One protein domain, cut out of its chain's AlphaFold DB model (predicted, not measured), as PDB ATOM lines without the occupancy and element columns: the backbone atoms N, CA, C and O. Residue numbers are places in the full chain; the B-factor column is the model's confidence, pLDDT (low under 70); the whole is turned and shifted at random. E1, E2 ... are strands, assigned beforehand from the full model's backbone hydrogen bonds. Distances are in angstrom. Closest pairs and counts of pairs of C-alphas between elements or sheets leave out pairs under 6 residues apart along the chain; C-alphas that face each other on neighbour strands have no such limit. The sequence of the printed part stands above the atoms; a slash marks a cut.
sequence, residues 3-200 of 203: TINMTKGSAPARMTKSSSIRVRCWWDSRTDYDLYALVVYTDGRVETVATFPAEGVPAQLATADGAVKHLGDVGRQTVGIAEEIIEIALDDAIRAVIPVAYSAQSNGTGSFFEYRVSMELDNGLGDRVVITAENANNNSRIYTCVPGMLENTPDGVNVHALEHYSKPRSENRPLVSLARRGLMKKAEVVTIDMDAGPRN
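Overview. This is residues 3 to 200 of the 203 residues of an uncharacterized protein of Streptomyces sp. SID7760 (UniProt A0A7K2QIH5). Two strongly twisted six-stranded sheets lie face to face as a sandwich, one of E1, E10, E9, E3, E7 and E6, the other of E2, E12, E11, E8, E4 and E5. The hairpin of E13 and E14 covers part of the second sheet's other face, making a stack of sheets, face to face in turn, while the long links of residues 103 to 117 and 132 to 143 gather at one end. The printed part has 198 residues, with no named helix and 14 named strands, E1 to E14 in order along the chain; the class is all strand, though under half of the residues, 92, are in named strands. In the orders just given, the first sheet is mixed and the second all antiparallel. The whole is compact and rounded, with a radius of gyration of the C-alphas of 15.8 A and spans of 48 by 38 by 31 A.

Arrangement. Start at E1, residues 3 to 6, an edge strand parallel to E10, residues 127 to 131; N 4 and O 128 are 2.9 A apart, within hydrogen-bond range. Go on through E9, residues 118 to 122, E3, residues 21 to 28, and E7, residues 81 to 88, to the edge strand E6, residues 68 to 70. These neighbours are antiparallel, with N 121 to O 129, N 24 to O 120, N 23 to O 86 and N 69 to O 87 each 2.8 A. The second sheet runs from E2, residues 13 to 15, through E12, residues 156 to 165, E11, residues 144 to 153, E8, residues 94 to 102, and E4, residues 34 to 41, to E5, residues 46 to 50. Look there for N 13 to O 159, N 97 to O 150 and N 38 to O 98, each 2.9 A, and N 151 to O 158 and N 39 to O 47, each 2.8 A. The two sheets' facing parts are 9.9 A centre to centre; the closest C-alphas of E4 and E7 are those of Leu 35 and Glu 84, 6.1 A apart. The hairpin of E13, residues 175 to 181, and E14, residues 187 to 193, has N 179 and O 189 2.8 A apart. It faces the second sheet at 9.7 A centre to centre; the closest C-alphas of E4 and E13 are those of Val 40 and Leu 178, 7.2 A apart.

Along the chain. Find C-alpha 3 at (209.159, 175.552, 179.259), where E1 begins. E3 spans 23.4 A, E11 26.7 A and E12 26.9 A, ending at C-alpha 165, (196.909, 189.619, 196.512). E14 ends at C-alpha 193, (204.128, 193.155, 202.329).

Size, cuts and confidence. The C-alphas farthest apart are those of Val 79 and Leu 183, 53.7 A. The printed part has no cut; E5 to E6, E8 to E9 and E10 to E11 are long links. The mean pLDDT of the printed part is 94.3, and residue 183 is under 70.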
ATOM      1  N   THR A   3     210.271 174.776 178.700       93.00
ATOM      2  CA  THR A   3     209.159 175.552 179.259       93.00
ATOM      3  C   THR A   3     208.750 174.925 180.578       93.00
ATOM      4  O   THR A   3     208.391 173.749 180.624       93.00
ATOM      5  N   ILE A   4     208.781 175.720 181.642       94.25
ATOM      6  CA  ILE A   4     208.356 175.317 182.978       94.25
ATOM      7  C   ILE A   4     207.037 176.021 183.277       94.25
ATOM      8  O   ILE A   4     206.990 177.245 183.354       94.25
ATOM      9  N   ASN A   5     205.969 175.248 183.458       95.06
ATOM     10  CA  ASN A   5     204.690 175.775 183.925       95.06
ATOM     11  C   ASN A   5     204.641 175.691 185.450       95.06
ATOM     12  O   ASN A   5     204.941 174.646 186.028       95.06
ATOM     13  N   MET A   6     204.263 176.789 186.087       94.94
ATOM     14  CA  MET A   6     204.183 176.938 187.530       94.94
ATOM     15  C   MET A   6     202.799 177.440 187.928       94.94
ATOM     16  O   MET A   6     202.167 178.233 187.233       94.94
ATOM     17  N   THR A   7     202.369 177.017 189.105       90.81
ATOM     18  CA  THR A   7     201.190 177.531 189.808       90.81
ATOM     19  C   THR A   7     201.567 177.881 191.249       90.81
ATOM     20  O   THR A   7     202.654 177.511 191.715       90.81
ATOM     21  N   LYS A   8     200.701 178.594 191.983       84.12
ATOM     22  CA  LYS A   8     200.933 178.891 193.405       84.12
ATOM     23  C   LYS A   8     201.358 177.655 194.199       84.12
ATOM     24  O   LYS A   8     200.705 176.616 194.157       84.12
ATOM     25  N   GLY A   9     202.437 177.801 194.968       84.19
ATOM     26  CA  GLY A   9     203.001 176.725 195.787       84.19
ATOM     27  C   GLY A   9     203.989 175.813 195.055       84.19
ATOM     28  O   GLY A   9     204.578 174.945 195.694       84.19
ATOM     29  N   SER A  10     204.219 176.022 193.753       91.19
ATOM     30  CA  SER A  10     205.320 175.364 193.042       91.19
ATOM     31  C   SER A  10     206.659 175.703 193.695       91.19
ATOM     32  O   SER A  10     206.885 176.837 194.126       91.19
ATOM     33  N   ALA A  11     207.570 174.729 193.733       93.94
ATOM     34  CA  ALA A  11     208.955 174.997 194.100       93.94
ATOM     35  C   ALA A  11     209.575 176.004 193.108       93.94
ATOM     36  O   ALA A  11     209.198 175.983 191.933       93.94
ATOM     37  N   PRO A  12     210.520 176.861 193.538       95.31
ATOM     38  CA  PRO A  12     211.139 177.832 192.645       95.31
ATOM     39  C   PRO A  12     211.772 177.161 191.420       95.31
ATOM     40  O   PRO A  12     212.499 176.174 191.549       95.31
ATOM     41  N   ALA A  13     211.510 177.708 190.234       95.50
ATOM     42  CA  ALA A  13     212.112 177.244 188.990       95.50
ATOM     43  C   ALA A  13     213.428 177.979 188.738       95.50
ATOM     44  O   ALA A  13     213.543 179.169 189.022       95.50
ATOM     45  N   ARG A  14     214.424 177.293 188.179       94.81
ATOM     46  CA  ARG A  14     215.690 177.920 187.798       94.81
ATOM     47  C   ARG A  14     215.704 178.232 186.311       94.81
ATOM     48  O   ARG A  14     215.370 177.374 185.502       94.81
ATOM     49  N   MET A  15     216.161 179.432 185.981       94.50
ATOM     50  CA  MET A  15     216.368 179.897 184.618       94.50
ATOM     51  C   MET A  15     217.806 180.384 184.433       94.50
ATOM     52  O   MET A  15     218.416 180.953 185.347       94.50
ATOM     53  N   THR A  16     218.344 180.166 183.236       93.88
ATOM     54  CA  THR A  16     219.664 180.664 182.844       93.88
ATOM     55  C   THR A  16     219.640 182.187 182.733       93.88
ATOM     56  O   THR A  16     218.710 182.745 182.145       93.88
ATOM     57  N   LYS A  17     220.665 182.866 183.270       93.12
ATOM     58  CA  LYS A  17     220.845 184.307 183.035       93.12
ATOM     59  C   LYS A  17     221.094 184.563 181.553       93.12
ATOM     60  O   LYS A  17     221.780 183.792 180.886       93.12
ATOM     61  N   SER A  18     220.605 185.688 181.070       94.62
ATOM     62  CA  SER A  18     220.909 186.205 179.743       94.62
ATOM     63  C   SER A  18     221.122 187.713 179.826       94.62
ATOM     64  O   SER A  18     220.869 188.332 180.860       94.62
ATOM     65  N   SER A  19     221.594 188.313 178.734       93.88
ATOM     66  CA  SER A  19     221.738 189.768 178.629       93.88
ATOM     67  C   SER A  19     220.399 190.514 178.652       93.88
ATOM     68  O   SER A  19     220.387 191.722 178.860       93.88
ATOM     69  N   SER A  20     219.287 189.813 178.413       96.06
ATOM     70  CA  SER A  20     217.944 190.379 178.412       96.06
ATOM     71  C   SER A  20     216.921 189.306 178.764       96.06
ATOM     72  O   SER A  20     216.740 188.336 178.026       96.06
ATOM     73  N   ILE A  21     216.204 189.526 179.857       97.88
ATOM     74  CA  ILE A  21     215.036 188.753 180.266       97.88
ATOM     75  C   ILE A  21     213.805 189.623 180.043       97.88
ATOM     76  O   ILE A  21     213.806 190.808 180.374       97.88
ATOM     77  N   ARG A  22     212.740 189.042 179.500       98.19
ATOM     78  CA  ARG A  22     211.443 189.707 179.375       98.19
ATOM     79  C   ARG A  22     210.455 189.072 180.322       98.19
ATOM     80  O   ARG A  22     210.256 187.863 180.282       98.19
ATOM     81  N   VAL A  23     209.838 189.905 181.146       98.19
ATOM     82  CA  VAL A  23     208.652 189.543 181.907       98.19
ATOM     83  C   VAL A  23     207.450 190.088 181.167       98.19
ATOM     84  O   VAL A  23     207.316 191.299 181.019       98.19
ATOM     85  N   ARG A  24     206.577 189.200 180.717       97.69
ATOM     86  CA  ARG A  24     205.317 189.538 180.064       97.69
ATOM     87  C   ARG A  24     204.173 189.178 180.998       97.69
ATOM     88  O   ARG A  24     204.108 188.038 181.449       97.69
ATOM     89  N   CYS A  25     203.257 190.108 181.235       97.75
ATOM     90  CA  CYS A  25     201.949 189.796 181.808       97.75
ATOM     91  C   CYS A  25     200.888 189.963 180.728       97.75
ATOM     92  O   CYS A  25     200.953 190.911 179.953       97.75
ATOM     93  N   TRP A  26     199.922 189.049 180.674       97.25
ATOM     94  CA  TRP A  26     198.802 189.147 179.740       97.25
ATOM     95  C   TRP A  26     197.483 188.782 180.402       97.25
ATOM     96  O   TRP A  26     197.438 188.049 181.395       97.25
ATOM     97  N   TRP A  27     196.409 189.303 179.823       96.69
ATOM     98  CA  TRP A  27     195.045 189.133 180.299       96.69
ATOM     99  C   TRP A  27     194.045 189.265 179.150       96.69
ATOM    100  O   TRP A  27     194.356 189.731 178.054       96.69
ATOM    101  N   ASP A  28     192.818 188.839 179.415       95.69
ATOM    102  CA  ASP A  28     191.672 189.100 178.554       95.69
ATOM    103  C   ASP A  28     191.338 190.601 178.537       95.69
ATOM    104  O   ASP A  28     191.092 191.201 179.586       95.69
ATOM    105  N   SER A  29     191.293 191.205 177.346       92.25
ATOM    106  CA  SER A  29     191.199 192.658 177.159       92.25
ATOM    107  C   SER A  29     189.833 193.276 177.495       92.25
ATOM    108  O   SER A  29     189.624 194.473 177.296       92.25
ATOM    109  N   ARG A  30     188.892 192.496 178.046       92.44
ATOM    110  CA  ARG A  30     187.635 193.005 178.630       92.44
ATOM    111  C   ARG A  30     187.847 193.883 179.867       92.44
ATOM    112  O   ARG A  30     186.893 194.512 180.319       92.44
ATOM    113  N   THR A  31     189.060 193.931 180.408       91.44
ATOM    114  CA  THR A  31     189.469 194.902 181.423       91.44
ATOM    115  C   THR A  31     190.848 195.467 181.107       91.44
ATOM    116  O   THR A  31     191.574 194.962 180.249       91.44
ATOM    117  N   ASP A  32     191.201 196.503 181.852       91.00
ATOM    118  CA  ASP A  32     192.501 197.144 181.812       91.00
ATOM    119  C   ASP A  32     193.306 196.715 183.041       91.00
ATOM    120  O   ASP A  32     192.847 196.877 184.182       91.00
ATOM    121  N   TYR A  33     194.471 196.121 182.806       94.00
ATOM    122  CA  TYR A  33     195.486 195.931 183.831       94.00
ATOM    123  C   TYR A  33     196.712 196.735 183.421       94.00
ATOM    124  O   TYR A  33     197.065 196.774 182.254       94.00
ATOM    125  N   ASP A  34     197.387 197.308 184.398       94.25
ATOM    126  CA  ASP A  34     198.728 197.833 184.247       94.25
ATOM    127  C   ASP A  34     199.717 196.843 184.875       94.25
ATOM    128  O   ASP A  34     199.485 196.283 185.960       94.25
ATOM    129  N   LEU A  35     200.854 196.657 184.219       97.56
ATOM    130  CA  LEU A  35     202.032 196.016 184.769       97.56
ATOM    131  C   LEU A  35     202.949 197.088 185.366       97.56
ATOM    132  O   LEU A  35     203.140 198.185 184.850       97.56
ATOM    133  N   TYR A  36     203.555 196.773 186.498       98.25
ATOM    134  CA  TYR A  36     204.700 197.522 186.996       98.25
ATOM    135  C   TYR A  36     205.665 196.583 187.706       98.25
ATOM    136  O   TYR A  36     205.350 195.422 187.962       98.25
ATOM    137  N   ALA A  37     206.859 197.068 188.023       98.69
ATOM    138  CA  ALA A  37     207.858 196.292 188.741       98.69
ATOM    139  C   ALA A  37     208.429 197.065 189.927       98.69
ATOM    140  O   ALA A  37     208.695 198.264 189.840       98.69
ATOM    141  N   LEU A  38     208.658 196.348 191.027       98.75
ATOM    142  CA  LEU A  38     209.499 196.800 192.132       98.75
ATOM    143  C   LEU A  38     210.869 196.133 191.987       98.75
ATOM    144  O   LEU A  38     210.968 194.904 191.960       98.75
ATOM    145  N   VAL A  39     211.918 196.941 191.865       98.75
ATOM    146  CA  VAL A  39     213.293 196.487 191.631       98.75
ATOM    147  C   VAL A  39     214.079 196.659 192.915       98.75
ATOM    148  O   VAL A  39     214.273 197.781 193.378       98.75
ATOM    149  N   VAL A  40     214.506 195.546 193.504       98.62
ATOM    150  CA  VAL A  40     215.255 195.523 194.760       98.62
ATOM    151  C   VAL A  40     216.732 195.370 194.442       98.62
ATOM    152  O   VAL A  40     217.138 194.379 193.834       98.62
ATOM    153  N   TYR A  41     217.533 196.324 194.896       98.12
ATOM    154  CA  TYR A  41     218.984 196.311 194.770       98.12
ATOM    155  C   TYR A  41     219.648 195.703 196.011       98.12
ATOM    156  O   TYR A  41     219.080 195.692 197.106       98.12
ATOM    157  N   THR A  42     220.869 195.194 195.854       96.19
ATOM    158  CA  THR A  42     221.665 194.559 196.925       96.19
ATOM    159  C   THR A  42     222.086 195.535 198.031       96.19
ATOM    160  O   THR A  42     222.354 195.128 199.168       96.19
ATOM    161  N   ASP A  43     222.092 196.840 197.746       95.00
ATOM    162  CA  ASP A  43     222.287 197.915 198.727       95.00
ATOM    163  C   ASP A  43     221.029 198.197 199.579       95.00
ATOM    164  O   ASP A  43     221.102 198.939 200.561       95.00
ATOM    165  N   GLY A  44     219.896 197.562 199.256       95.81
ATOM    166  CA  GLY A  44     218.605 197.735 199.923       95.81
ATOM    167  C   GLY A  44     217.720 198.821 199.311       95.81
ATOM    168  O   GLY A  44     216.592 199.004 199.772       95.81
ATOM    169  N   ARG A  45     218.190 199.524 198.276       96.81
ATOM    170  CA  ARG A  45     217.388 200.476 197.508       96.81
ATOM    171  C   ARG A  45     216.291 199.744 196.742       96.81
ATOM    172  O   ARG A  45     216.484 198.630 196.256       96.81
ATOM    173  N   VAL A  46     215.142 200.400 196.622       98.12
ATOM    174  CA  VAL A  46     214.019 199.922 195.817       98.12
ATOM    175  C   VAL A  46     213.648 201.005 194.821       98.12
ATOM    176  O   VAL A  46     213.393 202.142 195.213       98.12
ATOM    177  N   GLU A  47     213.609 200.652 193.543       98.38
ATOM    178  CA  GLU A  47     213.047 201.499 192.492       98.38
ATOM    179  C   GLU A  47     211.713 200.929 192.011       98.38
ATOM    180  O   GLU A  47     211.472 199.724 192.081       98.38
ATOM    181  N   THR A  48     210.830 201.801 191.524       98.25
ATOM    182  CA  THR A  48     209.582 201.388 190.876       98.25
ATOM    183  C   THR A  48     209.635 201.743 189.401       98.25
ATOM    184  O   THR A  48     209.933 202.881 189.052       98.25
ATOM    185  N   VAL A  49     209.299 200.778 188.553       98.38
ATOM    186  CA  VAL A  49     209.147 200.963 187.110       98.38
ATOM    187  C   VAL A  49     207.671 200.802 186.776       98.38
ATOM    188  O   VAL A  49     207.139 199.705 186.908       98.38
ATOM    189  N   ALA A  50     207.004 201.892 186.401       97.25
ATOM    190  CA  ALA A  50     205.562 201.948 186.163       97.25
ATOM    191  C   ALA A  50     205.203 203.026 185.130       97.25
ATOM    192  O   ALA A  50     205.841 204.081 185.067       97.25
ATOM    193  N   THR A  51     204.124 202.798 184.381       95.50
ATOM    194  CA  THR A  51     203.540 203.765 183.431       95.50
ATOM    195  C   THR A  51     202.668 204.823 184.115       95.50
ATOM    196  O   THR A  51     202.281 205.809 183.491       95.50
ATOM    197  N   PHE A  52     202.388 204.658 185.410       94.75
ATOM    198  CA  PHE A  52     201.503 205.512 186.199       94.75
ATOM    199  C   PHE A  52     202.087 205.810 187.597       94.75
ATOM    200  O   PHE A  52     202.836 204.997 188.161       94.75
ATOM    201  N   PRO A  53     201.776 206.984 188.179       96.12
ATOM    202  CA  PRO A  53     202.321 207.373 189.471       96.12
ATOM    203  C   PRO A  53     201.574 206.717 190.644       96.12
ATOM    204  O   PRO A  53     200.528 206.084 190.504       96.12
ATOM    205  N   ALA A  54     202.125 206.895 191.836       97.06
ATOM    206  CA  ALA A  54     201.461 206.677 193.113       97.06
ATOM    207  C   ALA A  54     201.745 207.863 194.038       97.06
ATOM    208  O   ALA A  54     202.528 208.758 193.711       97.06
ATOM    209  N   GLU A  55     201.106 207.887 195.202       97.19
ATOM    210  CA  GLU A  55     201.353 208.914 196.210       97.19
ATOM    211  C   GLU A  55     202.853 209.015 196.547       97.19
ATOM    212  O   GLU A  55     203.469 208.055 197.006       97.19
ATOM    213  N   GLY A  56     203.453 210.177 196.267       95.62
ATOM    214  CA  GLY A  56     204.881 210.427 196.494       95.62
ATOM    215  C   GLY A  56     205.843 209.660 195.577       95.62
ATOM    216  O   GLY A  56     207.052 209.775 195.763       95.62
ATOM    217  N   VAL A  57     205.346 208.907 194.587       96.25
ATOM    218  CA  VAL A  57     206.163 208.110 193.660       96.25
ATOM    219  C   VAL A  57     205.796 208.461 192.213       96.25
ATOM    220  O   VAL A  57     204.708 208.098 191.758       96.25
ATOM    221  N   PRO A  58     206.663 209.165 191.464       95.75
ATOM    222  CA  PRO A  58     206.381 209.511 190.075       95.75
ATOM    223  C   PRO A  58     206.340 208.267 189.175       95.75
ATOM    224  O   PRO A  58     206.918 207.228 189.494       95.75
ATOM    225  N   ALA A  59     205.666 208.387 188.030       96.06
ATOM    226  CA  ALA A  59     205.767 207.392 186.969       96.06
ATOM    227  C   ALA A  59     207.181 207.427 186.374       96.06
ATOM    228  O   ALA A  59     207.717 208.503 186.097       96.06
ATOM    229  N   GLN A  60     207.769 206.255 186.161       96.94
ATOM    230  CA  GLN A  60     209.114 206.115 185.622       96.94
ATOM    231  C   GLN A  60     209.175 204.823 184.811       96.94
ATOM    232  O   GLN A  60     208.910 203.741 185.328       96.94
ATOM    233  N   LEU A  61     209.513 204.928 183.526       97.88
ATOM    234  CA  LEU A  61     209.515 203.780 182.610       97.88
ATOM    235  C   LEU A  61     210.789 202.937 182.690       97.88
ATOM    236  O   LEU A  61     210.866 201.911 182.029       97.88
ATOM    237  N   ALA A  62     211.796 203.351 183.454       98.50
ATOM    238  CA  ALA A  62     213.038 202.606 183.599       98.50
ATOM    239  C   ALA A  62     213.717 202.919 184.928       98.50
ATOM    240  O   ALA A  62     213.591 204.045 185.391       98.50
ATOM    241  N   THR A  63     214.473 201.992 185.508       98.62
ATOM    242  CA  THR A  63     215.361 202.299 186.644       98.62
ATOM    243  C   THR A  63     216.409 203.348 186.273       98.62
ATOM    244  O   THR A  63     216.680 203.578 185.091       98.62
ATOM    245  N   ALA A  64     217.015 203.998 187.268       97.62
ATOM    246  CA  ALA A  64     217.994 205.066 187.048       97.62
ATOM    247  C   ALA A  64     219.221 204.618 186.225       97.62
ATOM    248  O   ALA A  64     219.772 205.402 185.454       97.62
ATOM    249  N   ASP A  65     219.628 203.357 186.368       96.94
ATOM    250  CA  ASP A  65     220.696 202.708 185.593       96.94
ATOM    251  C   ASP A  65     220.225 202.157 184.231       96.94
ATOM    252  O   ASP A  65     221.037 201.718 183.416       96.94
ATOM    253  N   GLY A  66     218.918 202.186 183.960       97.88
ATOM    254  CA  GLY A  66     218.307 201.644 182.753       97.88
ATOM    255  C   GLY A  66     218.283 200.115 182.681       97.88
ATOM    256  O   GLY A  66     217.977 199.590 181.611       97.88
ATOM    257  N   ALA A  67     218.595 199.402 183.765       98.12
ATOM    258  CA  ALA A  67     218.641 197.943 183.789       98.12
ATOM    259  C   ALA A  67     217.251 197.293 183.694       98.12
ATOM    260  O   ALA A  67     217.109 196.230 183.094       98.12
ATOM    261  N   VAL A  68     216.207 197.930 184.231       98.69
ATOM    262  CA  VAL A  68     214.821 197.442 184.150       98.69
ATOM    263  C   VAL A  68     213.950 198.490 183.476       98.69
ATOM    264  O   VAL A  68     213.994 199.650 183.878       98.69
ATOM    265  N   LYS A  69     213.156 198.106 182.469       98.56
ATOM    266  CA  LYS A  69     212.343 199.025 181.655       98.56
ATOM    267  C   LYS A  69     210.935 198.499 181.404       98.56
ATOM    268  O   LYS A  69     210.772 197.340 181.050       98.56
ATOM    269  N   HIS A  70     209.936 199.368 181.493       98.31
ATOM    270  CA  HIS A  70     208.587 199.131 180.989       98.31
ATOM    271  C   HIS A  70     208.524 199.459 179.496       98.31
ATOM    272  O   HIS A  70     208.954 200.541 179.093       98.31
ATOM    273  N   LEU A  71     207.964 198.569 178.671       97.06
ATOM    274  CA  LEU A  71     207.904 198.777 177.212       97.06
ATOM    275  C   LEU A  71     206.684 199.571 176.725       97.06
ATOM    276  O   LEU A  71     206.578 199.876 175.541       97.06
ATOM    277  N   GLY A  72     205.804 199.954 177.640       89.88
ATOM    278  CA  GLY A  72     204.680 200.858 177.390       89.88
ATOM    279  C   GLY A  72     203.368 200.315 177.935       89.88
ATOM    280  O   GLY A  72     203.277 199.131 178.233       89.88
ATOM    281  N   ASP A  73     202.403 201.213 178.089       85.19
ATOM    282  CA  ASP A  73     201.028 200.887 178.463       85.19
ATOM    283  C   ASP A  73     200.239 200.479 177.215       85.19
ATOM    284  O   ASP A  73     200.320 201.157 176.183       85.19
ATOM    285  N   VAL A  74     199.499 199.377 177.302       83.50
ATOM    286  CA  VAL A  74     198.654 198.896 176.201       83.50
ATOM    287  C   VAL A  74     197.262 199.542 176.207       83.50
ATOM    288  O   VAL A  74     196.642 199.703 175.149       83.50
ATOM    289  N   GLY A  75     196.773 199.943 177.382       79.50
ATOM    290  CA  GLY A  75     195.432 200.462 177.607       79.50
ATOM    291  C   GLY A  75     194.312 199.578 177.039       79.50
ATOM    292  O   GLY A  75     194.445 198.377 176.796       79.50
ATOM    293  N   ARG A  76     193.160 200.203 176.758       76.12
ATOM    294  CA  ARG A  76     191.909 199.502 176.393       76.12
ATOM    295  C   ARG A  76     191.660 199.300 174.896       76.12
ATOM    296  O   ARG A  76     190.568 198.889 174.513       76.12
ATOM    297  N   GLN A  77     192.609 199.643 174.027       77.19
ATOM    298  CA  GLN A  77     192.383 199.587 172.571       77.19
ATOM    299  C   GLN A  77     192.582 198.185 171.976       77.19
ATOM    300  O   GLN A  77     192.240 197.946 170.818       77.19
ATOM    301  N   THR A  78     193.105 197.251 172.767       83.12
ATOM    302  CA  THR A  78     193.399 195.887 172.330       83.12
ATOM    303  C   THR A  78     192.158 194.995 172.357       83.12
ATOM    304  O   THR A  78     191.362 195.024 173.295       83.12
ATOM    305  N   VAL A  79     192.002 194.152 171.333       85.56
ATOM    306  CA  VAL A  79     190.905 193.179 171.220       85.56
ATOM    307  C   VAL A  79     191.444 191.765 171.437       85.56
ATOM    308  O   VAL A  79     192.344 191.327 170.724       85.56
ATOM    309  N   GLY A  80     190.865 191.031 172.388       91.88
ATOM    310  CA  GLY A  80     191.230 189.651 172.698       91.88
ATOM    311  C   GLY A  80     192.166 189.568 173.899       91.88
ATOM    312  O   GLY A  80     191.697 189.517 175.032       91.88
ATOM    313  N   ILE A  81     193.476 189.525 173.652       93.44
ATOM    314  CA  ILE A  81     194.501 189.429 174.700       93.44
ATOM    315  C   ILE A  81     195.319 190.714 174.718       93.44
ATOM    316  O   ILE A  81     195.929 191.064 173.710       93.44
ATOM    317  N   ALA A  82     195.323 191.392 175.861       95.75
ATOM    318  CA  ALA A  82     196.201 192.517 176.144       95.75
ATOM    319  C   ALA A  82     197.451 192.027 176.884       95.75
ATOM    320  O   ALA A  82     197.398 191.026 177.603       95.75
ATOM    321  N   GLU A  83     198.576 192.710 176.678       96.56
ATOM    322  CA  GLU A  83     199.844 192.370 177.313       96.56
ATOM    323  C   GLU A  83     200.702 193.598 177.575       96.56
ATOM    324  O   GLU A  83     200.697 194.553 176.799       96.56
ATOM    325  N   GLU A  84     201.506 193.507 178.626       97.62
ATOM    326  CA  GLU A  84     202.560 194.463 178.933       97.62
ATOM    327  C   GLU A  84     203.852 193.739 179.291       97.62
ATOM    328  O   GLU A  84     203.848 192.583 179.732       97.62
ATOM    329  N   ILE A  85     204.977 194.420 179.056       98.38
ATOM    330  CA  ILE A  85     206.309 193.825 179.135       98.38
ATOM    331  C   ILE A  85     207.241 194.704 179.969       98.38
ATOM    332  O   ILE A  85     207.396 195.898 179.706       98.38
ATOM    333  N   ILE A  86     207.928 194.062 180.915       98.69
ATOM    334  CA  ILE A  86     209.130 194.574 181.570       98.69
ATOM    335  C   ILE A  86     210.350 193.888 180.951       98.69
ATOM    336  O   ILE A  86     210.473 192.662 180.992       98.69
ATOM    337  N   GLU A  87     211.271 194.668 180.401       98.56
ATOM    338  CA  GLU A  87     212.581 194.199 179.953       98.56
ATOM    339  C   GLU A  87     213.616 194.384 181.069       98.56
ATOM    340  O   GLU A  87     213.630 195.409 181.749       98.56
ATOM    341  N   ILE A  88     214.459 193.374 181.277       98.56
ATOM    342  CA  ILE A  88     215.405 193.288 182.391       98.56
ATOM    343  C   ILE A  88     216.775 192.879 181.850       98.56
ATOM    344  O   ILE A  88     216.970 191.741 181.422       98.56
ATOM    345  N   ALA A  89     217.747 193.775 181.943       97.69
ATOM    346  CA  ALA A  89     219.164 193.470 181.828       97.69
ATOM    347  C   ALA A  89     219.726 193.275 183.243       97.69
ATOM    348  O   ALA A  89     220.077 194.240 183.916       97.69
ATOM    349  N   LEU A  90     219.747 192.029 183.733       95.75
ATOM    350  CA  LEU A  90     220.242 191.741 185.082       95.75
ATOM    351  C   LEU A  90     221.741 192.033 185.203       95.75
ATOM    352  O   LEU A  90     222.541 191.561 184.396       95.75
ATOM    353  N   ASP A  91     222.111 192.697 186.292       94.44
ATOM    354  CA  ASP A  91     223.480 192.828 186.783       94.44
ATOM    355  C   ASP A  91     223.572 192.369 188.249       94.44
ATOM    356  O   ASP A  91     222.573 191.986 188.860       94.44
ATOM    357  N   ASP A  92     224.772 192.384 188.828       94.88
ATOM    358  CA  ASP A  92     224.992 191.934 190.208       94.88
ATOM    359  C   ASP A  92     224.496 192.933 191.276       94.88
ATOM    360  O   ASP A  92     224.461 192.601 192.464       94.88
ATOM    361  N   ALA A  93     224.095 194.148 190.887       96.69
ATOM    362  CA  ALA A  93     223.495 195.119 191.795       96.69
ATOM    363  C   ALA A  93     222.003 194.834 192.026       96.69
ATOM    364  O   ALA A  93     221.488 195.150 193.100       96.69
ATOM    365  N   ILE A  94     221.311 194.202 191.074       98.00
ATOM    366  CA  ILE A  94     219.906 193.803 191.224       98.00
ATOM    367  C   ILE A  94     219.812 192.509 192.030       98.00
ATOM    368  O   ILE A  94     220.298 191.458 191.616       98.00
ATOM    369  N   ARG A  95     219.103 192.546 193.159       98.12
ATOM    370  CA  ARG A  95     218.824 191.369 193.989       98.12
ATOM    371  C   ARG A  95     217.565 190.631 193.549       98.12
ATOM    372  O   ARG A  95     217.548 189.396 193.546       98.12
ATOM    373  N   ALA A  96     216.510 191.376 193.224       98.50
ATOM    374  CA  ALA A  96     215.249 190.815 192.762       98.50
ATOM    375  C   ALA A  96     214.424 191.816 191.948       98.50
ATOM    376  O   ALA A  96     214.523 193.027 192.142       98.50
ATOM    377  N   VAL A  97     213.553 191.286 191.094       98.75
ATOM    378  CA  VAL A  97     212.504 192.048 190.408       98.75
ATOM    379  C   VAL A  97     211.159 191.418 190.748       98.75
ATOM    380  O   VAL A  97     210.993 190.202 190.640       98.75
ATOM    381  N   ILE A  98     210.209 192.242 191.183       98.75
ATOM    382  CA  ILE A  98     208.864 191.829 191.586       98.75
ATOM    383  C   ILE A  98     207.865 192.480 190.623       98.75
ATOM    384  O   ILE A  98     207.510 193.644 190.822       98.75
ATOM    385  N   PRO A  99     207.432 191.766 189.570       98.50
ATOM    386  CA  PRO A  99     206.349 192.202 188.700       98.50
ATOM    387  C   PRO A  99     205.024 192.225 189.464       98.50
ATOM    388  O   PRO A  99     204.746 191.343 190.280       98.50
ATOM    389  N   VAL A 100     204.195 193.220 189.182       98.56
ATOM    390  CA  VAL A 100     202.897 193.417 189.817       98.56
ATOM    391  C   VAL A 100     201.869 193.765 188.750       98.56
ATOM    392  O   VAL A 100     202.052 194.723 188.007       98.56
ATOM    393  N   ALA A 101     200.791 192.989 188.689       97.56
ATOM    394  CA  ALA A 101     199.627 193.287 187.865       97.56
ATOM    395  C   ALA A 101     198.593 194.040 188.708       97.56
ATOM    396  O   ALA A 101     198.262 193.616 189.822       97.56
ATOM    397  N   TYR A 102     198.075 195.140 188.179       96.56
ATOM    398  CA  TYR A 102     197.156 196.029 188.877       96.56
ATOM    399  C   TYR A 102     195.992 196.432 187.975       96.56
ATOM    400  O   TYR A 102     196.206 196.769 186.825       96.56
ATOM    401  N   SER A 103     194.763 196.412 188.481       93.94
ATOM    402  CA  SER A 103     193.600 196.986 187.800       93.94
ATOM    403  C   SER A 103     192.969 198.008 188.728       93.94
ATOM    404  O   SER A 103     192.650 197.676 189.864       93.94
ATOM    405  N   ALA A 104     192.791 199.246 188.276       90.44
ATOM    406  CA  ALA A 104     192.194 200.287 189.105       90.44
ATOM    407  C   ALA A 104     190.726 199.980 189.432       90.44
ATOM    408  O   ALA A 104     189.998 199.441 188.598       90.44
ATOM    409  N   GLN A 105     190.229 200.418 190.597       90.81
ATOM    410  CA  GLN A 105     188.792 200.327 190.906       90.81
ATOM    411  C   GLN A 105     187.898 200.975 189.839       90.81
ATOM    412  O   GLN A 105     186.778 200.513 189.614       90.81
ATOM    413  N   SER A 106     188.382 202.023 189.163       88.81
ATOM    414  CA  SER A 106     187.678 202.697 188.063       88.81
ATOM    415  C   SER A 106     187.462 201.798 186.837       88.81
ATOM    416  O   SER A 106     186.576 202.077 186.027       88.81
ATOM    417  N   ASN A 107     188.196 200.687 186.721       87.81
ATOM    418  CA  ASN A 107     188.011 199.682 185.672       87.81
ATOM    419  C   ASN A 107     186.792 198.777 185.928       87.81
ATOM    420  O   ASN A 107     186.369 198.047 185.034       87.81
ATOM    421  N   GLY A 108     186.170 198.876 187.108       87.12
ATOM    422  CA  GLY A 108     184.955 198.155 187.465       87.12
ATOM    423  C   GLY A 108     185.230 196.905 188.294       87.12
ATOM    424  O   GLY A 108     186.122 196.871 189.142       87.12
ATOM    425  N   THR A 109     184.393 195.887 188.105       84.44
ATOM    426  CA  THR A 109     184.492 194.618 188.832       84.44
ATOM    427  C   THR A 109     184.881 193.497 187.892       84.44
ATOM    428  O   THR A 109     184.258 193.329 186.849       84.44
ATOM    429  N   GLY A 110     185.817 192.677 188.339       89.31
ATOM    430  CA  GLY A 110     186.220 191.427 187.718       89.31
ATOM    431  C   GLY A 110     187.467 190.922 188.433       89.31
ATOM    432  O   GLY A 110     187.974 191.591 189.334       89.31
ATOM    433  N   SER A 111     187.910 189.709 188.129       94.94
ATOM    434  CA  SER A 111     188.942 189.041 188.932       94.94
ATOM    435  C   SER A 111     190.139 188.594 188.105       94.94
ATOM    436  O   SER A 111     190.030 188.378 186.897       94.94
ATOM    437  N   PHE A 112     191.279 188.393 188.768       96.62
ATOM    438  CA  PHE A 112     192.477 187.826 188.145       96.62
ATOM    439  C   PHE A 112     192.185 186.459 187.504       96.62
ATOM    440  O   PHE A 112     192.707 186.153 186.431       96.62
ATOM    441  N   PHE A 113     191.288 185.669 188.110       96.19
ATOM    442  CA  PHE A 113     190.795 184.411 187.545       96.19
ATOM    443  C   PHE A 113     189.958 184.599 186.278       96.19
ATOM    444  O   PHE A 113     190.186 183.917 185.280       96.19
ATOM    445  N   GLU A 114     188.991 185.517 186.307       96.44
ATOM    446  CA  GLU A 114     188.080 185.771 185.185       96.44
ATOM    447  C   GLU A 114     188.828 186.222 183.929       96.44
ATOM    448  O   GLU A 114     188.549 185.726 182.836       96.44
ATOM    449  N   TYR A 115     189.800 187.121 184.097       96.06
ATOM    450  CA  TYR A 115     190.586 187.675 182.994       96.06
ATOM    451  C   TYR A 115     191.869 186.899 182.701       96.06
ATOM    452  O   TYR A 115     192.658 187.317 181.858       96.06
ATOM    453  N   ARG A 116     192.075 185.759 183.373       96.12
ATOM    454  CA  ARG A 116     193.207 184.848 183.150       96.12
ATOM    455  C   ARG A 116     194.576 185.533 183.228       96.12
ATOM    456  O   ARG A 116     195.478 185.180 182.468       96.12
ATOM    457  N   VAL A 117     194.734 186.466 184.168       96.38
ATOM    458  CA  VAL A 117     195.971 187.245 184.340       96.38
ATOM    459  C   VAL A 117     197.137 186.305 184.624       96.38
ATOM    460  O   VAL A 117     197.194 185.677 185.679       96.38
ATOM    461  N   SER A 118     198.047 186.197 183.666       97.00
ATOM    462  CA  SER A 118     199.158 185.243 183.690       97.00
ATOM    463  C   SER A 118     200.475 185.966 183.430       97.00
ATOM    464  O   SER A 118     200.482 187.059 182.862       97.00
ATOM    465  N   MET A 119     201.586 185.358 183.848       97.50
ATOM    466  CA  MET A 119     202.930 185.911 183.681       97.50
ATOM    467  C   MET A 119     203.857 184.903 183.001       97.50
ATOM    468  O   MET A 119     203.812 183.712 183.297       97.50
ATOM    469  N   GLU A 120     204.742 185.381 182.134       97.69
ATOM    470  CA  GLU A 120     205.821 184.612 181.513       97.69
ATOM    471  C   GLU A 120     207.137 185.351 181.697       97.69
ATOM    472  O   GLU A 120     207.202 186.577 181.607       97.69
ATOM    473  N   LEU A 121     208.187 184.579 181.932       97.69
ATOM    474  CA  LEU A 121     209.563 185.016 181.861       97.69
ATOM    475  C   LEU A 121     210.233 184.287 180.701       97.69
ATOM    476  O   LEU A 121     210.216 183.057 180.672       97.69
ATOM    477  N   ASP A 122     210.843 185.034 179.788       97.50
ATOM    478  CA  ASP A 122     211.626 184.506 178.668       97.50
ATOM    479  C   ASP A 122     213.037 185.102 178.721       97.50
ATOM    480  O   ASP A 122     213.202 186.325 178.758       97.50
ATOM    481  N   ASN A 123     214.066 184.252 178.741       95.94
ATOM    482  CA  ASN A 123     215.460 184.704 178.732       95.94
ATOM    483  C   ASN A 123     216.035 184.930 177.323       95.94
ATOM    484  O   ASN A 123     217.214 185.254 177.193       95.94
ATOM    485  N   GLY A 124     215.255 184.716 176.262       94.62
ATOM    486  CA  GLY A 124     215.688 184.853 174.869       94.62
ATOM    487  C   GLY A 124     216.649 183.757 174.392       94.62
ATOM    488  O   GLY A 124     217.063 183.770 173.235       94.62
ATOM    489  N   LEU A 125     216.991 182.796 175.256       94.06
ATOM    490  CA  LEU A 125     217.865 181.652 174.967       94.06
ATOM    491  C   LEU A 125     217.081 180.330 174.900       94.06
ATOM    492  O   LEU A 125     217.666 179.258 174.746       94.06
ATOM    493  N   GLY A 126     215.749 180.403 174.974       91.56
ATOM    494  CA  GLY A 126     214.848 179.258 174.873       91.56
ATOM    495  C   GLY A 126     214.457 178.622 176.208       91.56
ATOM    496  O   GLY A 126     213.824 177.559 176.165       91.56
ATOM    497  N   ASP A 127     214.798 179.243 177.346       94.25
ATOM    498  CA  ASP A 127     214.208 178.917 178.649       94.25
ATOM    499  C   ASP A 127     213.027 179.849 178.920       94.25
ATOM    500  O   ASP A 127     213.139 181.072 178.795       94.25
ATOM    501  N   ARG A 128     211.900 179.261 179.326       96.69
ATOM    502  CA  ARG A 128     210.689 179.991 179.695       96.69
ATOM    503  C   ARG A 128     210.105 179.482 180.996       96.69
ATOM    504  O   ARG A 128     210.032 178.272 181.222       96.69
ATOM    505  N   VAL A 129     209.621 180.407 181.813       97.12
ATOM    506  CA  VAL A 129     208.829 180.100 183.005       97.12
ATOM    507  C   VAL A 129     207.479 180.783 182.884       97.12
ATOM    508  O   VAL A 129     207.418 181.999 182.744       97.12
ATOM    509  N   VAL A 130     206.402 180.007 182.953       97.19
ATOM    510  CA  VAL A 130     205.025 180.490 182.834       97.19
ATOM    511  C   VAL A 130     204.303 180.270 184.155       97.19
ATOM    512  O   VAL A 130     204.226 179.141 184.634       97.19
ATOM    513  N   ILE A 131     203.749 181.334 184.730       95.94
ATOM    514  CA  ILE A 131     202.852 181.291 185.886       95.94
ATOM    515  C   ILE A 131     201.432 181.513 185.379       95.94
ATOM    516  O   ILE A 131     201.078 182.613 184.948       95.94
ATOM    517  N   THR A 132     200.631 180.451 185.396       91.75
ATOM    518  CA  THR A 132     199.277 180.466 184.833       91.75
ATOM    519  C   THR A 132     198.244 180.943 185.851       91.75
ATOM    520  O   THR A 132     198.358 180.706 187.051       91.75
ATOM    521  N   ALA A 133     197.162 181.544 185.354       90.38
ATOM    522  CA  ALA A 133     196.016 181.968 186.159       90.38
ATOM    523  C   ALA A 133     195.100 180.818 186.636       90.38
ATOM    524  O   ALA A 133     193.924 181.049 186.928       90.38
ATOM    525  N   GLU A 134     195.577 179.568 186.664       89.62
ATOM    526  CA  GLU A 134     194.754 178.405 187.032       89.62
ATOM    527  C   GLU A 134     194.226 178.516 188.469       89.62
ATOM    528  O   GLU A 134     193.063 178.210 188.726       89.62
ATOM    529  N   ASN A 135     195.057 179.048 189.369       88.38
ATOM    530  CA  ASN A 135     194.740 179.257 190.783       88.38
ATOM    531  C   ASN A 135     194.523 180.734 191.142       88.38
ATOM    532  O   ASN A 135     194.527 181.090 192.327       88.38
ATOM    533  N   ALA A 136     194.309 181.580 190.131       93.56
ATOM    534  CA  ALA A 136     194.142 183.004 190.341       93.56
ATOM    535  C   ALA A 136     192.940 183.315 191.239       93.56
ATOM    536  O   ALA A 136     191.930 182.605 191.253       93.56
ATOM    537  N   ASN A 137     193.040 184.397 192.010       95.19
ATOM    538  CA  ASN A 137     191.963 184.797 192.906       95.19
ATOM    539  C   ASN A 137     190.718 185.212 192.104       95.19
ATOM    540  O   ASN A 137     190.812 185.989 191.152       95.19
ATOM    541  N   ASN A 138     189.550 184.708 192.507       96.81
ATOM    542  CA  ASN A 138     188.266 184.957 191.850       96.81
ATOM    543  C   ASN A 138     187.427 186.067 192.516       96.81
ATOM    544  O   ASN A 138     186.287 186.308 192.121       96.81
ATOM    545  N   ASN A 139     187.961 186.758 193.526       96.62
ATOM    546  CA  ASN A 139     187.290 187.875 194.178       96.62
ATOM    547  C   ASN A 139     187.375 189.132 193.305       96.62
ATOM    548  O   ASN A 139     188.447 189.708 193.130       96.62
ATOM    549  N   SER A 140     186.224 189.602 192.827       95.69
ATOM    550  CA  SER A 140     186.104 190.757 191.928       95.69
ATOM    551  C   SER A 140     186.362 192.127 192.569       95.69
ATOM    552  O   SER A 140     186.083 193.163 191.967       95.69
ATOM    553  N   ARG A 141     186.841 192.143 193.818       95.50
ATOM    554  CA  ARG A 141     187.207 193.348 194.578       95.50
ATOM    555  C   ARG A 141     188.692 193.388 194.930       95.50
ATOM    556  O   ARG A 141     189.072 194.193 195.773       95.50
ATOM    557  N   ILE A 142     189.505 192.487 194.388       96.69
ATOM    558  CA  ILE A 142     190.962 192.523 194.532       96.69
ATOM    559  C   ILE A 142     191.529 193.180 193.282       96.69
ATOM    560  O   ILE A 142     191.140 192.822 192.176       96.69
ATOM    561  N   TYR A 143     192.447 194.118 193.484       95.75
ATOM    562  CA  TYR A 143     192.908 195.027 192.439       95.75
ATOM    563  C   TYR A 143     194.405 194.902 192.158       95.75
ATOM    564  O   TYR A 143     194.844 195.294 191.087       95.75
ATOM    565  N   THR A 144     195.180 194.270 193.048       97.25
ATOM    566  CA  THR A 144     196.625 194.061 192.864       97.25
ATOM    567  C   THR A 144     196.996 192.593 193.057       97.25
ATOM    568  O   THR A 144     196.554 191.957 194.020       97.25
ATOM    569  N   CYS A 145     197.857 192.074 192.179       97.75
ATOM    570  CA  CYS A 145     198.465 190.750 192.272       97.75
ATOM    571  C   CYS A 145     199.975 190.823 192.022       97.75
ATOM    572  O   CYS A 145     200.424 191.401 191.035       97.75
ATOM    573  N   VAL A 146     200.751 190.169 192.883       97.94
ATOM    574  CA  VAL A 146     202.145 189.801 192.623       97.94
ATOM    575  C   VAL A 146     202.153 188.338 192.165       97.94
ATOM    576  O   VAL A 146     202.097 187.440 193.018       97.94
ATOM    577  N   PRO A 147     202.182 188.054 190.847       96.75
ATOM    578  CA  PRO A 147     202.146 186.680 190.344       96.75
ATOM    579  C   PRO A 147     203.408 185.901 190.731       96.75
ATOM    580  O   PRO A 147     203.332 184.726 191.097       96.75
ATOM    581  N   GLY A 148     204.568 186.561 190.730       96.19
ATOM    582  CA  GLY A 148     205.831 185.937 191.093       96.19
ATOM    583  C   GLY A 148     206.949 186.928 191.385       96.19
ATOM    584  O   GLY A 148     206.747 188.139 191.396       96.19
ATOM    585  N   MET A 149     208.140 186.389 191.633       97.75
ATOM    586  CA  MET A 149     209.364 187.151 191.885       97.75
ATOM    587  C   MET A 149     210.535 186.515 191.142       97.75
ATOM    588  O   MET A 149     210.713 185.296 191.177       97.75
ATOM    589  N   LEU A 150     211.354 187.358 190.517       98.00
ATOM    590  CA  LEU A 150     212.641 186.991 189.945       98.00
ATOM    591  C   LEU A 150     213.713 187.249 190.986       98.00
ATOM    592  O   LEU A 150     213.955 188.392 191.360       98.00
ATOM    593  N   GLU A 151     214.368 186.196 191.436       97.75
ATOM    594  CA  GLU A 151     215.477 186.274 192.364       97.75
ATOM    595  C   GLU A 151     216.794 186.109 191.605       97.75
ATOM    596  O   GLU A 151     217.085 185.037 191.069       97.75
ATOM    597  N   ASN A 152     217.609 187.163 191.577       97.38
ATOM    598  CA  ASN A 152     218.926 187.114 190.962       97.38
ATOM    599  C   ASN A 152     219.924 186.470 191.931       97.38
ATOM    600  O   ASN A 152     220.075 186.910 193.073       97.38
ATOM    601  N   THR A 153     220.599 185.417 191.479       94.50
ATOM    602  CA  THR A 153     221.612 184.690 192.252       94.50
ATOM    603  C   THR A 153     222.891 184.550 191.429       94.50
ATOM    604  O   THR A 153     222.834 184.677 190.207       94.50
ATOM    605  N   PRO A 154     224.055 184.263 192.035       91.69
ATOM    606  CA  PRO A 154     225.285 184.027 191.270       91.69
ATOM    607  C   PRO A 154     225.133 182.936 190.198       91.69
ATOM    608  O   PRO A 154     225.661 183.066 189.099       91.69
ATOM    609  N   ASP A 155     224.333 181.911 190.489       89.94
ATOM    610  CA  ASP A 155     224.227 180.693 189.683       89.94
ATOM    611  C   ASP A 155     223.039 180.686 188.701       89.94
ATOM    612  O   ASP A 155     222.745 179.656 188.087       89.94
ATOM    613  N   GLY A 156     222.280 181.781 188.602       93.62
ATOM    614  CA  GLY A 156     221.078 181.840 187.768       93.62
ATOM    615  C   GLY A 156     219.997 182.771 188.305       93.62
ATOM    616  O   GLY A 156     220.210 183.524 189.257       93.62
ATOM    617  N   VAL A 157     218.813 182.677 187.708       96.50
ATOM    618  CA  VAL A 157     217.600 183.349 188.186       96.50
ATOM    619  C   VAL A 157     216.670 182.298 188.777       96.50
ATOM    620  O   VAL A 157     216.275 181.369 188.071       96.50
ATOM    621  N   ASN A 158     216.317 182.424 190.058       96.81
ATOM    622  CA  ASN A 158     215.242 181.614 190.629       96.81
ATOM    623  C   ASN A 158     213.920 182.369 190.460       96.81
ATOM    624  O   ASN A 158     213.799 183.527 190.853       96.81
ATOM    625  N   VAL A 159     212.921 181.709 189.897       97.25
ATOM    626  CA  VAL A 159     211.584 182.250 189.680       97.25
ATOM    627  C   VAL A 159     210.654 181.645 190.715       97.25
ATOM    628  O   VAL A 159     210.517 180.425 190.804       97.25
ATOM    629  N   HIS A 160     210.022 182.501 191.509       96.88
ATOM    630  CA  HIS A 160     209.104 182.108 192.574       96.88
ATOM    631  C   HIS A 160     207.668 182.370 192.128       96.88
ATOM    632  O   HIS A 160     207.358 183.498 191.748       96.88
ATOM    633  N   ALA A 161     206.788 181.367 192.207       96.00
ATOM    634  CA  ALA A 161     205.352 181.554 191.994       96.00
ATOM    635  C   ALA A 161     204.654 181.882 193.316       96.00
ATOM    636  O   ALA A 161     204.603 181.049 194.223       96.00
ATOM    637  N   LEU A 162     204.142 183.110 193.428       94.19
ATOM    638  CA  LEU A 162     203.687 183.683 194.697       94.19
ATOM    639  C   LEU A 162     202.167 183.808 194.774       94.19
ATOM    640  O   LEU A 162     201.560 183.333 195.738       94.19
ATOM    641  N   GLU A 163     201.567 184.465 193.778       93.75
ATOM    642  CA  GLU A 163     200.156 184.866 193.779       93.75
ATOM    643  C   GLU A 163     199.741 185.529 195.108       93.75
ATOM    644  O   GLU A 163     198.887 185.034 195.861       93.75
ATOM    645  N   HIS A 164     200.425 186.626 195.446       96.50
ATOM    646  CA  HIS A 164     200.060 187.484 196.574       96.50
ATOM    647  C   HIS A 164     199.083 188.556 196.111       96.50
ATOM    648  O   HIS A 164     199.288 189.184 195.079       96.50
ATOM    649  N   TYR A 165     198.033 188.775 196.891       97.62
ATOM    650  CA  TYR A 165     196.909 189.619 196.512       97.62
ATOM    651  C   TYR A 165     196.710 190.739 197.522       97.62
ATOM    652  O   TYR A 165     196.941 190.543 198.717       97.62
ATOM    653  N   SER A 166     196.247 191.892 197.044       98.06
ATOM    654  CA  SER A 166     195.780 192.961 197.924       98.06
ATOM    655  C   SER A 166     194.563 192.524 198.738       98.06
ATOM    656  O   SER A 166     193.802 191.622 198.362       98.06
ATOM    657  N   LYS A 167     194.302 193.237 199.831       97.88
ATOM    658  CA  LYS A 167     192.991 193.208 200.481       97.88
ATOM    659  C   LYS A 167     191.898 193.693 199.515       97.88
ATOM    660  O   LYS A 167     192.169 194.495 198.613       97.88
ATOM    661  N   PRO A 168     190.639 193.265 199.720       96.56
ATOM    662  CA  PRO A 168     189.523 193.786 198.946       96.56
ATOM    663  C   PRO A 168     189.434 195.320 199.023       96.56
ATOM    664  O   PRO A 168     189.476 195.877 200.118       96.56
ATOM    665  N   ARG A 169     189.244 195.982 197.872       94.31
ATOM    666  CA  ARG A 169     189.116 197.446 197.696       94.31
ATOM    667  C   ARG A 169     190.363 198.270 198.019       94.31
ATOM    668  O   ARG A 169     190.277 199.494 198.103       94.31
ATOM    669  N   SER A 170     191.502 197.615 198.208       96.31
ATOM    670  CA  SER A 170     192.774 198.300 198.395       96.31
ATOM    671  C   SER A 170     193.356 198.750 197.057       96.31
ATOM    672  O   SER A 170     193.310 198.006 196.083       96.31
ATOM    673  N   GLU A 171     193.926 199.954 197.058       95.06
ATOM    674  CA  GLU A 171     194.697 200.553 195.956       95.06
ATOM    675  C   GLU A 171     196.180 200.695 196.318       95.06
ATOM    676  O   GLU A 171     196.947 201.369 195.630       95.06
ATOM    677  N   ASN A 172     196.582 200.143 197.461       97.31
ATOM    678  CA  ASN A 172     197.940 200.286 197.947       97.31
ATOM    679  C   ASN A 172     198.860 199.318 197.202       97.31
ATOM    680  O   ASN A 172     198.562 198.127 197.059       97.31
ATOM    681  N   ARG A 173     200.010 199.832 196.766       97.62
ATOM    682  CA  ARG A 173     201.102 199.010 196.240       97.62
ATOM    683  C   ARG A 173     201.617 198.061 197.336       97.62
ATOM    684  O   ARG A 173     201.479 198.360 198.527       97.62
ATOM    685  N   PRO A 174     202.247 196.931 196.978       98.38
ATOM    686  CA  PRO A 174     203.052 196.197 197.935       98.38
ATOM    687  C   PRO A 174     204.279 197.022 198.332       98.38
ATOM    688  O   PRO A 174     204.837 197.764 197.520       98.38
ATOM    689  N   LEU A 175     204.714 196.863 199.578       98.19
ATOM    690  CA  LEU A 175     206.007 197.335 200.048       98.19
ATOM    691  C   LEU A 175     206.996 196.172 199.987       98.19
ATOM    692  O   LEU A 175     206.721 195.094 200.515       98.19
ATOM    693  N   VAL A 176     208.152 196.388 199.365       97.94
ATOM    694  CA  VAL A 176     209.225 195.388 199.324       97.94
ATOM    695  C   VAL A 176     210.442 195.879 200.084       97.94
ATOM    696  O   VAL A 176     210.741 197.072 200.090       97.94
ATOM    697  N   SER A 177     211.143 194.964 200.746       95.12
ATOM    698  CA  SER A 177     212.362 195.304 201.478       95.12
ATOM    699  C   SER A 177     213.379 194.174 201.434       95.12
ATOM    700  O   SER A 177     213.016 192.998 201.337       95.12
ATOM    701  N   LEU A 178     214.657 194.536 201.527       95.81
ATOM    702  CA  LEU A 178     215.755 193.588 201.640       95.81
ATOM    703  C   LEU A 178     216.165 193.435 203.107       95.81
ATOM    704  O   LEU A 178     216.698 194.358 203.723       95.81
ATOM    705  N   ALA A 179     215.957 192.247 203.665       90.31
ATOM    706  CA  ALA A 179     216.399 191.904 205.007       90.31
ATOM    707  C   ALA A 179     217.641 191.012 204.954       90.31
ATOM    708  O   ALA A 179     217.676 190.008 204.248       90.31
ATOM    709  N   ARG A 180     218.643 191.317 205.781       87.81
ATOM    710  CA  ARG A 180     219.809 190.446 205.975       87.81
ATOM    711  C   ARG A 180     219.633 189.600 207.236       87.81
ATOM    712  O   ARG A 180     219.589 190.132 208.345       87.81
ATOM    713  N   ARG A 181     219.515 188.281 207.069       79.75
ATOM    714  CA  ARG A 181     219.257 187.289 208.129       79.75
ATOM    715  C   ARG A 181     220.424 186.308 208.318       79.75
ATOM    716  O   ARG A 181     221.358 186.237 207.517       79.75
ATOM    717  N   GLY A 182     220.357 185.546 209.411       72.69
ATOM    718  CA  GLY A 182     221.341 184.528 209.799       72.69
ATOM    719  C   GLY A 182     222.422 185.046 210.752       72.69
ATOM    720  O   GLY A 182     222.562 186.251 210.950       72.69
ATOM    721  N   LEU A 183     223.204 184.117 211.320       69.00
ATOM    722  CA  LEU A 183     224.194 184.380 212.382       69.00
ATOM    723  C   LEU A 183     225.227 185.464 212.009       69.00
ATOM    724  O   LEU A 183     225.772 186.128 212.881       69.00
ATOM    725  N   MET A 184     225.467 185.655 210.706       73.69
ATOM    726  CA  MET A 184     226.376 186.661 210.145       73.69
ATOM    727  C   MET A 184     225.696 187.644 209.174       73.69
ATOM    728  O   MET A 184     226.393 188.311 208.418       73.69
ATOM    729  N   LYS A 185     224.354 187.717 209.129       70.12
ATOM    730  CA  LYS A 185     223.611 188.568 208.170       70.12
ATOM    731  C   LYS A 185     223.999 188.345 206.693       70.12
ATOM    732  O   LYS A 185     223.912 189.260 205.883       70.12
ATOM    733  N   LYS A 186     224.444 187.134 206.341       70.75
ATOM    734  CA  LYS A 186     224.861 186.787 204.971       70.75
ATOM    735  C   LYS A 186     223.696 186.393 204.066       70.75
ATOM    736  O   LYS A 186     223.840 186.449 202.854       70.75
ATOM    737  N   ALA A 187     222.571 185.965 204.637       80.94
ATOM    738  CA  ALA A 187     221.412 185.580 203.847       80.94
ATOM    739  C   ALA A 187     220.561 186.817 203.566       80.94
ATOM    740  O   ALA A 187     219.994 187.409 204.483       80.94
ATOM    741  N   GLU A 188     220.478 187.198 202.304       89.69
ATOM    742  CA  GLU A 188     219.600 188.260 201.838       89.69
ATOM    743  C   GLU A 188     218.226 187.691 201.506       89.69
ATOM    744  O   GLU A 188     218.108 186.784 200.685       89.69
ATOM    745  N   VAL A 189     217.194 188.217 202.157       92.38
ATOM    746  CA  VAL A 189     215.803 187.789 202.012       92.38
ATOM    747  C   VAL A 189     214.979 188.990 201.582       92.38
ATOM    748  O   VAL A 189     214.933 189.995 202.291       92.38
ATOM    749  N   VAL A 190     214.314 188.869 200.440       96.56
ATOM    750  CA  VAL A 190     213.333 189.854 199.986       96.56
ATOM    751  C   VAL A 190     212.002 189.555 200.666       96.56
ATOM    752  O   VAL A 190     211.539 188.415 200.663       96.56
ATOM    753  N   THR A 191     211.395 190.569 201.274       96.38
ATOM    754  CA  THR A 191     210.037 190.489 201.821       96.38
ATOM    755  C   THR A 191     209.090 191.320 200.973       96.38
ATOM    756  O   THR A 191     209.473 192.374 200.471       96.38
ATOM    757  N   ILE A 192     207.856 190.840 200.829       98.00
ATOM    758  CA  ILE A 192     206.777 191.511 200.106       98.00
ATOM    759  C   ILE A 192     205.609 191.628 201.081       98.00
ATOM    760  O   ILE A 192     205.058 190.611 201.502       98.00
ATOM    761  N   ASP A 193     205.264 192.853 201.463       98.00
ATOM    762  CA  ASP A 193     204.128 193.155 202.329       98.00
ATOM    763  C   ASP A 193     203.024 193.822 201.502       98.00
ATOM    764  O   ASP A 193     203.176 194.945 201.010       98.00
ATOM    765  N   MET A 194     201.930 193.095 201.278       98.31
ATOM    766  CA  MET A 194     200.809 193.592 200.480       98.31
ATOM    767  C   MET A 194     200.089 194.723 201.222       98.31
ATOM    768  O   MET A 194     199.929 194.688 202.438       98.31
ATOM    769  N   ASP A 195     199.604 195.713 200.472       98.19
ATOM    770  CA  ASP A 195     198.853 196.870 200.981       98.19
ATOM    771  C   ASP A 195     199.626 197.849 201.886       98.19
ATOM    772  O   ASP A 195     199.017 198.763 202.451       98.19
ATOM    773  N   ALA A 196     200.943 197.681 202.031       98.25
ATOM    774  CA  ALA A 196     201.792 198.497 202.904       98.25
ATOM    775  C   ALA A 196     202.534 199.639 202.177       98.25
ATOM    776  O   ALA A 196     203.184 200.462 202.822       98.25
ATOM    777  N   GLY A 197     202.475 199.677 200.844       97.69
ATOM    778  CA  GLY A 197     203.090 200.708 200.012       97.69
ATOM    779  C   GLY A 197     202.170 201.905 199.734       97.69
ATOM    780  O   GLY A 197     201.039 201.961 200.225       97.69
ATOM    781  N   PRO A 198     202.641 202.872 198.925       97.44
ATOM    782  CA  PRO A 198     201.861 204.049 198.557       97.44
ATOM    783  C   PRO A 198     200.631 203.674 197.730       97.44
ATOM    784  O   PRO A 198     200.609 202.658 197.028       97.44
ATOM    785  N   ARG A 199     199.607 204.526 197.783       97.19
ATOM    786  CA  ARG A 199     198.375 204.342 197.021       97.19
ATOM    787  C   ARG A 199     198.593 204.654 195.541       97.19
ATOM    788  O   ARG A 199     199.127 205.713 195.211       97.19
ATOM    789  N   ASN A 200     198.146 203.763 194.659       95.62
ATOM    790  CA  ASN A 200     198.143 203.987 193.215       95.62
ATOM    791  C   ASN A 200     197.338 205.241 192.853       95.62
ATOM    792  O   ASN A 200     196.223 205.440 193.347       95.62
TER     793      ASN A 200